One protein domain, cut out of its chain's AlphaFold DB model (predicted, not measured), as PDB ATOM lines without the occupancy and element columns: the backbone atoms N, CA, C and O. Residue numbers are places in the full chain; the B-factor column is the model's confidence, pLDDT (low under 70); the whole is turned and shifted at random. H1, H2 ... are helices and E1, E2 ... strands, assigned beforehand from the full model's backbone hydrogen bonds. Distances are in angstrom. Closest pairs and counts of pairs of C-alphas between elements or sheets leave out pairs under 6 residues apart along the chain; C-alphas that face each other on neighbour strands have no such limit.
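What this domain is: This is residues 2 to 71 of the 77 residues of the protein "S8 family serine peptidase" of Lactobacillus delbrueckii subsp. bulgaricus (UniProt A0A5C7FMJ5). Look for a small sheet of three parallel strands with a helix, H2, packed over it along the inner strand E2, and a shorter helix, H1, side by side with H2 near the edge strand E1. A long loop, residues 48 to 67, leaves the end of E2, reaches Asn 54 at one end of the longest axis and comes back to edge strand E3. The 70 printed residues hold two named helices and three named strands in the order H1, E1, H2, E2, E3, with sheet order E1, E2, E3. The class is mixed, helices and strands, with under half of the residues in named elements. The whole is compact, with a radius of gyration of the C-alphas of 11.5 A, yet elongated in outline, 38 by 19 by 17 A.

How they stand to each other: Begin with H1, residues 2 to 9, which is on the sheet; its closest C-alpha to E1, residues 14 to 17, is that of Ala 7, 7.7 A from that of Met 15. Further along, H2, residues 29 to 39, touches H1, with the closest C-alphas, Val 8 and Ala 37, 6.5 A apart; they run the same way at a shallow tilt of 7 degrees. H2 is on the sheet at a height over the sheet of 9.8 A. It lies over E2, residues 43 to 47, and runs along the strands, at 14 degrees to E2 on the local plane; the closest C-alphas are those of Leu 34 and Ala 44, 6.1 A apart. H1 and H2 with the sheet make two layers, helices on one face of a sheet. In both helices every O i to N i+4 pair is within hydrogen-bond range. E1 and E2 are parallel neighbours at 18 degrees; look at N 15 and O 43, 2.8 A apart and within hydrogen-bond range. E1, H2 and E2 form a strand-helix-strand unit, two parallel neighbour strands with a helix between them in the chain, and its crossover is right-handed. E3, residues 68 to 70, is parallel to E2 at 25 degrees, with N 46 and O 68 within hydrogen-bond range at 2.9 A. E1 and E3 are apart.

Where its parts are: Find C-alpha 2 at (-32.145, 0.736, -8.145); from there H1 runs 10.4 A to C-alpha 9. E1 spans 9.9 A from Val 14 to Leu 17. H2 starts at C-alpha 29, (-33.683, 4.406, -18.734), and covers 15.4 A to Ser 39. E2 runs 13.7 A from Val 43 to Ser 47, and E3 runs 6.5 A from Ile 68 to C-alpha 70 at (-49.708, -5.490, -20.464).

The domain as a whole: The two C-alphas farthest apart, those of Asp 10 and Asn 54, are 38.1 A from each other. The printed part has no cut. The links E1 to H2, 11 residues, and E2 to E3, 20 residues, are long; those from H1 to E1 and H2 to E2 are tight. The mean pLDDT of the printed part of this model is 96.3, and no printed residue is under 70.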
ATOM      1  N   ALA A   2     -32.703   1.451  -9.306       96.56
ATOM      2  CA  ALA A   2     -32.145   0.736  -8.145       96.56
ATOM      3  C   ALA A   2     -32.995  -0.456  -7.644       96.56
ATOM      4  O   ALA A   2     -32.455  -1.498  -7.304       96.56
ATOM      5  N   GLY A   3     -34.330  -0.343  -7.646       97.06
ATOM      6  CA  GLY A   3     -35.208  -1.470  -7.294       97.06
ATOM      7  C   GLY A   3     -35.159  -2.652  -8.275       97.06
ATOM      8  O   GLY A   3     -35.260  -3.791  -7.843       97.06
ATOM      9  N   VAL A   4     -34.962  -2.389  -9.572       97.12
ATOM     10  CA  VAL A   4     -34.792  -3.426 -10.610       97.12
ATOM     11  C   VAL A   4     -33.443  -4.116 -10.426       97.12
ATOM     12  O   VAL A   4     -33.384  -5.335 -10.345       97.12
ATOM     13  N   GLU A   5     -32.371  -3.337 -10.268       97.31
ATOM     14  CA  GLU A   5     -31.021  -3.858 -10.003       97.31
ATOM     15  C   GLU A   5     -30.990  -4.722  -8.747       97.31
ATOM     16  O   GLU A   5     -30.422  -5.812  -8.750       97.31
ATOM     17  N   ARG A   6     -31.643  -4.255  -7.678       98.06
ATOM     18  CA  ARG A   6     -31.699  -4.991  -6.425       98.06
ATOM     19  C   ARG A   6     -32.472  -6.298  -6.561       98.06
ATOM     20  O   ARG A   6     -32.009  -7.305  -6.049       98.06
ATOM     21  N   ALA A   7     -33.602  -6.295  -7.265       97.75
ATOM     22  CA  ALA A   7     -34.384  -7.506  -7.493       97.75
ATOM     23  C   ALA A   7     -33.601  -8.564  -8.289       97.75
ATOM     24  O   ALA A   7     -33.664  -9.741  -7.946       97.75
ATOM     25  N   VAL A   8     -32.812  -8.149  -9.287       97.94
ATOM     26  CA  VAL A   8     -31.897  -9.051 -10.006       97.94
ATOM     27  C   VAL A   8     -30.818  -9.598  -9.064       97.94
ATOM     28  O   VAL A   8     -30.609 -10.805  -9.004       97.94
ATOM     29  N   GLN A   9     -30.171  -8.738  -8.270       97.88
ATOM     30  CA  GLN A   9     -29.133  -9.153  -7.311       97.88
ATOM     31  C   GLN A   9     -29.656 -10.085  -6.211       97.88
ATOM     32  O   GLN A   9     -28.933 -10.972  -5.764       97.88
ATOM     33  N   ASP A  10     -30.896  -9.878  -5.770       98.06
ATOM     34  CA  ASP A  10     -31.560 -10.712  -4.769       98.06
ATOM     35  C   ASP A  10     -32.089 -12.035  -5.366       98.06
ATOM     36  O   ASP A  10     -32.600 -12.872  -4.622       98.06
ATOM     37  N   GLY A  11     -31.935 -12.255  -6.680       96.75
ATOM     38  CA  GLY A  11     -32.297 -13.501  -7.354       96.75
ATOM     39  C   GLY A  11     -33.800 -13.676  -7.564       96.75
ATOM     40  O   GLY A  11     -34.305 -14.789  -7.449       96.75
ATOM     41  N   ALA A  12     -34.534 -12.590  -7.819       98.19
ATOM     42  CA  ALA A  12     -35.953 -12.677  -8.148       98.19
ATOM     43  C   ALA A  12     -36.173 -13.422  -9.475       98.19
ATOM     44  O   ALA A  12     -35.467 -13.171 -10.442       98.19
ATOM     45  N   ASP A  13     -37.205 -14.262  -9.556       98.44
ATOM     46  CA  ASP A  13     -37.584 -14.919 -10.819       98.44
ATOM     47  C   ASP A  13     -38.479 -14.026 -11.694       98.44
ATOM     48  O   ASP A  13     -38.426 -14.064 -12.924       98.44
ATOM     49  N   VAL A  14     -39.338 -13.221 -11.056       98.19
ATOM     50  CA  VAL A  14     -40.352 -12.386 -11.716       98.19
ATOM     51  C   VAL A  14     -40.474 -11.035 -11.013       98.19
ATOM     52  O   VAL A  14     -40.486 -10.957  -9.784       98.19
ATOM     53  N   MET A  15     -40.648  -9.965 -11.790       97.31
ATOM     54  CA  MET A  15     -40.926  -8.614 -11.308       97.31
ATOM     55  C   MET A  15     -42.202  -8.049 -11.929       97.31
ATOM     56  O   MET A  15     -42.322  -7.952 -13.148       97.31
ATOM     57  N   ASN A  16     -43.125  -7.590 -11.083       97.62
ATOM     58  CA  ASN A  16     -44.295  -6.823 -11.503       97.62
ATOM     59  C   ASN A  16     -44.065  -5.323 -11.285       97.62
ATOM     60  O   ASN A  16     -43.849  -4.876 -10.156       97.62
ATOM     61  N   LEU A  17     -44.183  -4.537 -12.353       96.38
ATOM     62  CA  LEU A  17     -43.834  -3.121 -12.372       96.38
ATOM     63  C   LEU A  17     -45.002  -2.277 -12.880       96.38
ATOM     64  O   LEU A  17     -45.094  -1.932 -14.060       96.38
ATOM     65  N   SER A  18     -45.871  -1.895 -11.946       93.56
ATOM     66  CA  SER A  18     -46.968  -0.948 -12.174       93.56
ATOM     67  C   SER A  18     -46.484   0.496 -12.023       93.56
ATOM     68  O   SER A  18     -46.919   1.233 -11.141       93.56
ATOM     69  N   LEU A  19     -45.535   0.887 -12.864       89.44
ATOM     70  CA  LEU A  19     -44.959   2.226 -12.912       89.44
ATOM     71  C   LEU A  19     -44.797   2.642 -14.367       89.44
ATOM     72  O   LEU A  19     -44.705   1.790 -15.243       89.44
ATOM     73  N   GLY A  20     -44.721   3.943 -14.626       86.50
ATOM     74  CA  GLY A  20     -44.406   4.416 -15.963       86.50
ATOM     75  C   GLY A  20     -44.483   5.925 -16.125       86.50
ATOM     76  O   GLY A  20     -44.940   6.649 -15.242       86.50
ATOM     77  N   ASN A  21     -44.011   6.380 -17.277       89.44
ATOM     78  CA  ASN A  21     -44.083   7.742 -17.780       89.44
ATOM     79  C   ASN A  21     -44.803   7.718 -19.137       89.44
ATOM     80  O   ASN A  21     -44.669   6.753 -19.881       89.44
ATOM     81  N   SER A  22     -45.518   8.782 -19.493       90.25
ATOM     82  CA  SER A  22     -46.241   8.912 -20.765       90.25
ATOM     83  C   SER A  22     -45.337   9.018 -22.002       90.25
ATOM     84  O   SER A  22     -45.838   9.044 -23.124       90.25
ATOM     85  N   LEU A  23     -44.012   9.068 -21.828       92.81
ATOM     86  CA  LEU A  23     -43.052   9.043 -22.928       92.81
ATOM     87  C   LEU A  23     -43.007   7.661 -23.591       92.81
ATOM     88  O   LEU A  23     -42.573   6.683 -22.977       92.81
ATOM     89  N   ASN A  24     -43.381   7.611 -24.867       94.00
ATOM     90  CA  ASN A  24     -43.221   6.442 -25.725       94.00
ATOM     91  C   ASN A  24     -41.781   6.388 -26.264       94.00
ATOM     92  O   ASN A  24     -41.484   6.948 -27.317       94.00
ATOM     93  N   ASN A  25     -40.860   5.800 -25.495       95.69
ATOM     94  CA  ASN A  25     -39.456   5.695 -25.886       95.69
ATOM     95  C   ASN A  25     -38.838   4.367 -25.403       95.69
ATOM     96  O   ASN A  25     -38.742   4.152 -24.194       95.69
ATOM     97  N   PRO A  26     -38.416   3.459 -26.298       95.25
ATOM     98  CA  PRO A  26     -37.793   2.193 -25.902       95.25
ATOM     99  C   PRO A  26     -36.385   2.369 -25.306       95.25
ATOM    100  O   PRO A  26     -35.902   1.484 -24.609       95.25
ATOM    101  N   ASP A  27     -35.741   3.518 -25.521       96.62
ATOM    102  CA  ASP A  27     -34.404   3.841 -25.004       96.62
ATOM    103  C   ASP A  27     -34.465   4.652 -23.698       96.62
ATOM    104  O   ASP A  27     -33.466   5.199 -23.228       96.62
ATOM    105  N   TRP A  28     -35.655   4.770 -23.096       96.00
ATOM    106  CA  TRP A  28     -35.791   5.376 -21.779       96.00
ATOM    107  C   TRP A  28     -35.127   4.496 -20.718       96.00
ATOM    108  O   TRP A  28     -35.218   3.271 -20.765       96.00
ATOM    109  N   ALA A  29     -34.517   5.116 -19.706       96.31
ATOM    110  CA  ALA A  29     -33.683   4.406 -18.734       96.31
ATOM    111  C   ALA A  29     -34.401   3.245 -18.020       96.31
ATOM    112  O   ALA A  29     -33.782   2.236 -17.694       96.31
ATOM    113  N   THR A  30     -35.712   3.356 -17.780       95.75
ATOM    114  CA  THR A  30     -36.481   2.247 -17.200       95.75
ATOM    115  C   THR A  30     -36.710   1.112 -18.190       95.75
ATOM    116  O   THR A  30     -36.691  -0.029 -17.762       95.75
ATOM    117  N   SER A  31     -36.903   1.403 -19.479       97.25
ATOM    118  CA  SER A  31     -37.086   0.393 -20.529       97.25
ATOM    119  C   SER A  31     -35.805  -0.416 -20.722       97.25
ATOM    120  O   SER A  31     -35.838  -1.637 -20.635       97.25
ATOM    121  N   THR A  32     -34.657   0.262 -20.827       97.94
ATOM    122  CA  THR A  32     -33.341  -0.393 -20.889       97.94
ATOM    123  C   THR A  32     -33.042  -1.212 -19.631       97.94
ATOM    124  O   THR A  32     -32.471  -2.293 -19.723       97.94
ATOM    125  N   ALA A  33     -33.447  -0.735 -18.449       97.62
ATOM    126  CA  ALA A  33     -33.278  -1.502 -17.215       97.62
ATOM    127  C   ALA A  33     -34.101  -2.802 -17.213       97.62
ATOM    128  O   ALA A  33     -33.649  -3.791 -16.640       97.62
ATOM    129  N   LEU A  34     -35.286  -2.818 -17.840       97.88
ATOM    130  CA  LEU A  34     -36.069  -4.051 -17.970       97.88
ATOM    131  C   LEU A  34     -35.489  -4.980 -19.030       97.88
ATOM    132  O   LEU A  34     -35.421  -6.178 -18.778       97.88
ATOM    133  N   ASP A  35     -35.011  -4.437 -20.154       98.25
ATOM    134  CA  ASP A  35     -34.299  -5.218 -21.172       98.25
ATOM    135  C   ASP A  35     -33.085  -5.938 -20.553       98.25
ATOM    136  O   ASP A  35     -32.893  -7.138 -20.746       98.25
ATOM    137  N   TRP A  36     -32.306  -5.229 -19.728       98.25
ATOM    138  CA  TRP A  36     -31.196  -5.826 -18.987       98.25
ATOM    139  C   TRP A  36     -31.667  -6.892 -17.987       98.25
ATOM    140  O   TRP A  36     -31.131  -7.996 -17.989       98.25
ATOM    141  N   ALA A  37     -32.694  -6.622 -17.177       98.12
ATOM    142  CA  ALA A  37     -33.187  -7.606 -16.209       98.12
ATOM    143  C   ALA A  37     -33.684  -8.909 -16.868       98.12
ATOM    144  O   ALA A  37     -33.404  -9.994 -16.360       98.12
ATOM    145  N   MET A  38     -34.348  -8.806 -18.026       98.31
ATOM    146  CA  MET A  38     -34.737  -9.960 -18.844       98.31
ATOM    147  C   MET A  38     -33.510 -10.760 -19.304       98.31
ATOM    148  O   MET A  38     -33.527 -11.989 -19.256       98.31
ATOM    149  N   SER A  39     -32.426 -10.079 -19.698       98.00
ATOM    150  CA  SER A  39     -31.173 -10.730 -20.108       98.00
ATOM    151  C   SER A  39     -30.445 -11.457 -18.966       98.00
ATOM    152  O   SER A  39     -29.754 -12.441 -19.215       98.00
ATOM    153  N   GLU A  40     -30.658 -11.028 -17.720       98.19
ATOM    154  CA  GLU A  40     -30.147 -11.684 -16.504       98.19
ATOM    155  C   GLU A  40     -31.058 -12.832 -16.022       98.19
ATOM    156  O   GLU A  40     -30.806 -13.444 -14.985       98.19
ATOM    157  N   GLY A  41     -32.123 -13.146 -16.769       97.31
ATOM    158  CA  GLY A  41     -33.030 -14.256 -16.476       97.31
ATOM    159  C   GLY A  41     -34.194 -13.914 -15.545       97.31
ATOM    160  O   GLY A  41     -34.908 -14.825 -15.131       97.31
ATOM    161  N   VAL A  42     -34.426 -12.632 -15.241       98.44
ATOM    162  CA  VAL A  42     -35.563 -12.194 -14.419       98.44
ATOM    163  C   VAL A  42     -36.705 -11.715 -15.305       98.44
ATOM    164  O   VAL A  42     -36.568 -10.740 -16.043       98.44
ATOM    165  N   VAL A  43     -37.874 -12.349 -15.200       98.44
ATOM    166  CA  VAL A  43     -39.038 -11.989 -16.020       98.44
ATOM    167  C   VAL A  43     -39.636 -10.666 -15.544       98.44
ATOM    168  O   VAL A  43     -40.272 -10.592 -14.494       98.44
ATOM    169  N   ALA A  44     -39.481  -9.609 -16.335       98.12
ATOM    170  CA  ALA A  44     -40.081  -8.308 -16.089       98.12
ATOM    171  C   ALA A  44     -41.453  -8.184 -16.776       98.12
ATOM    172  O   ALA A  44     -41.586  -8.354 -17.990       98.12
ATOM    173  N   VAL A  45     -42.474  -7.831 -15.992       98.38
ATOM    174  CA  VAL A  45     -43.838  -7.549 -16.455       98.38
ATOM    175  C   VAL A  45     -44.199  -6.117 -16.088       98.38
ATOM    176  O   VAL A  45     -44.070  -5.714 -14.929       98.38
ATOM    177  N   THR A  46     -44.666  -5.331 -17.056       97.62
ATOM    178  CA  THR A  46     -44.993  -3.918 -16.845       97.62
ATOM    179  C   THR A  46     -46.295  -3.502 -17.525       97.62
ATOM    180  O   THR A  46     -46.791  -4.174 -18.427       97.62
ATOM    181  N   SER A  47     -46.891  -2.399 -17.069       96.81
ATOM    182  CA  SER A  47     -48.119  -1.865 -17.650       96.81
ATOM    183  C   SER A  47     -47.836  -0.940 -18.839       96.81
ATOM    184  O   SER A  47     -46.894  -0.151 -18.832       96.81
ATOM    185  N   ASN A  48     -48.721  -0.967 -19.841       96.06
ATOM    186  CA  ASN A  48     -48.701  -0.008 -20.958       96.06
ATOM    187  C   ASN A  48     -49.066   1.430 -20.534       96.06
ATOM    188  O   ASN A  48     -48.854   2.377 -21.295       96.06
ATOM    189  N   GLY A  49     -49.628   1.594 -19.332       95.19
ATOM    190  CA  GLY A  49     -50.192   2.847 -18.836       95.19
ATOM    191  C   GLY A  49     -51.665   3.049 -19.215       95.19
ATOM    192  O   GLY A  49     -52.237   2.315 -20.018       95.19
ATOM    193  N   ASN A  50     -52.281   4.076 -18.621       95.44
ATOM    194  CA  ASN A  50     -53.715   4.382 -18.753       95.44
ATOM    195  C   ASN A  50     -53.981   5.637 -19.608       95.44
ATOM    196  O   ASN A  50     -55.030   6.263 -19.490       95.44
ATOM    197  N   SER A  51     -53.017   6.034 -20.443       95.31
ATOM    198  CA  SER A  51     -53.078   7.261 -21.257       95.31
ATOM    199  C   SER A  51     -53.737   7.071 -22.626       95.31
ATOM    200  O   SER A  51     -53.703   7.988 -23.444       95.31
ATOM    201  N   GLY A  52     -54.306   5.891 -22.893       93.81
ATOM    202  CA  GLY A  52     -55.078   5.616 -24.106       93.81
ATOM    203  C   GLY A  52     -56.308   6.527 -24.264       93.81
ATOM    204  O   GLY A  52     -56.585   7.363 -23.402       93.81
ATOM    205  N   PRO A  53     -57.081   6.377 -25.355       95.38
ATOM    206  CA  PRO A  53     -57.056   5.275 -26.326       95.38
ATOM    207  C   PRO A  53     -56.312   5.585 -27.639       95.38
ATOM    208  O   PRO A  53     -56.369   4.791 -28.575       95.38
ATOM    209  N   ASN A  54     -55.666   6.748 -27.749       95.06
ATOM    210  CA  ASN A  54     -55.002   7.159 -28.986       95.06
ATOM    211  C   ASN A  54     -53.760   6.302 -29.292       95.06
ATOM    212  O   ASN A  54     -53.193   5.656 -28.415       95.06
ATOM    213  N   GLY A  55     -53.297   6.325 -30.544       94.12
ATOM    214  CA  GLY A  55     -51.991   5.757 -30.886       94.12
ATOM    215  C   GLY A  55     -50.856   6.457 -30.126       94.12
ATOM    216  O   GLY A  55     -51.000   7.609 -29.718       94.12
ATOM    217  N   TRP A  56     -49.721   5.770 -29.967       93.38
ATOM    218  CA  TRP A  56     -48.517   6.291 -29.294       93.38
ATOM    219  C   TRP A  56     -48.663   6.592 -27.793       93.38
ATOM    220  O   TRP A  56     -47.813   7.263 -27.217       93.38
ATOM    221  N   THR A  57     -49.690   6.060 -27.127       95.88
ATOM    222  CA  THR A  57     -49.916   6.268 -25.684       95.88
ATOM    223  C   THR A  57     -49.293   5.194 -24.790       95.88
ATOM    224  O   THR A  57     -49.506   5.225 -23.580       95.88
ATOM    225  N   VAL A  58     -48.558   4.233 -25.360       96.12
ATOM    226  CA  VAL A  58     -47.748   3.294 -24.569       96.12
ATOM    227  C   VAL A  58     -46.593   4.064 -23.938       96.12
ATOM    228  O   VAL A  58     -45.817   4.707 -24.645       96.12
ATOM    229  N   GLY A  59     -46.509   4.014 -22.613       95.75
ATOM    230  CA  GLY A  59     -45.483   4.698 -21.837       95.75
ATOM    231  C   GLY A  59     -44.263   3.833 -21.540       95.75
ATOM    232  O   GLY A  59     -44.336   2.609 -21.570       95.75
ATOM    233  N   SER A  60     -43.141   4.459 -21.190       95.81
ATOM    234  CA  SER A  60     -41.959   3.759 -20.664       95.81
ATOM    235  C   SER A  60     -42.188   3.406 -19.193       95.81
ATOM    236  O   SER A  60     -42.608   4.294 -18.450       95.81
ATOM    237  N   PRO A  61     -41.887   2.183 -18.718       96.75
ATOM    238  CA  PRO A  61     -41.112   1.121 -19.366       96.75
ATOM    239  C   PRO A  61     -41.897   0.116 -20.228       96.75
ATOM    240  O   PRO A  61     -41.290  -0.826 -20.724       96.75
ATOM    241  N   GLY A  62     -43.199   0.301 -20.460       95.62
ATOM    242  CA  GLY A  62     -44.001  -0.541 -21.367       95.62
ATOM    243  C   GLY A  62     -43.542  -0.551 -22.831       95.62
ATOM    244  O   GLY A  62     -44.007  -1.371 -23.616       95.62
ATOM    245  N   THR A  63     -42.611   0.331 -23.198       96.75
ATOM    246  CA  THR A  63     -41.890   0.357 -24.480       96.75
ATOM    247  C   THR A  63     -40.613  -0.494 -24.510       96.75
ATOM    248  O   THR A  63     -39.916  -0.475 -25.522       96.75
ATOM    249  N   SER A  64     -40.265  -1.188 -23.422       97.44
ATOM    250  CA  SER A  64     -39.155  -2.154 -23.385       97.44
ATOM    251  C   SER A  64     -39.277  -3.177 -24.521       97.44
ATOM    252  O   SER A  64     -40.380  -3.556 -24.917       97.44
ATOM    253  N   ARG A  65     -38.131  -3.580 -25.076       97.75
ATOM    254  CA  ARG A  65     -38.062  -4.518 -26.206       97.75
ATOM    255  C   ARG A  65     -38.249  -5.961 -25.754       97.75
ATOM    256  O   ARG A  65     -38.788  -6.756 -26.516       97.75
ATOM    257  N   GLU A  66     -37.813  -6.270 -24.536       97.94
ATOM    258  CA  GLU A  66     -37.815  -7.630 -23.996       97.94
ATOM    259  C   GLU A  66     -38.930  -7.861 -22.964       97.94
ATOM    260  O   GLU A  66     -39.453  -8.968 -22.858       97.94
ATOM    261  N   ALA A  67     -39.314  -6.842 -22.185       97.69
ATOM    262  CA  ALA A  67     -40.285  -7.015 -21.106       97.69
ATOM    263  C   ALA A  67     -41.703  -7.298 -21.622       97.69
ATOM    264  O   ALA A  67     -42.136  -6.821 -22.673       97.69
ATOM    265  N   ILE A  68     -42.482  -8.017 -20.815       98.38
ATOM    266  CA  ILE A  68     -43.889  -8.288 -21.114       98.38
ATOM    267  C   ILE A  68     -44.709  -7.039 -20.780       98.38
ATOM    268  O   ILE A  68     -44.914  -6.716 -19.606       98.38
ATOM    269  N   SER A  69     -45.210  -6.357 -21.810       97.06
ATOM    270  CA  SER A  69     -46.070  -5.186 -21.641       97.06
ATOM    271  C   SER A  69     -47.558  -5.535 -21.695       97.06
ATOM    272  O   SER A  69     -48.030  -6.200 -22.619       97.06
ATOM    273  N   VAL A  70     -48.319  -5.071 -20.702       97.88
ATOM    274  CA  VAL A  70     -49.708  -5.490 -20.464       97.88
ATOM    275  C   VAL A  70     -50.682  -4.318 -20.613       97.88
ATOM    276  O   VAL A  70     -50.538  -3.270 -19.980       97.88
ATOM    277  N   GLY A  71     -51.700  -4.504 -21.461       95.31
ATOM    278  CA  GLY A  71     -52.876  -3.631 -21.560       95.31
ATOM    279  C   GLY A  71     -54.042  -4.122 -20.693       95.31
ATOM    280  O   GLY A  71     -54.063  -5.271 -20.257       95.31
TER     281      GLY A  71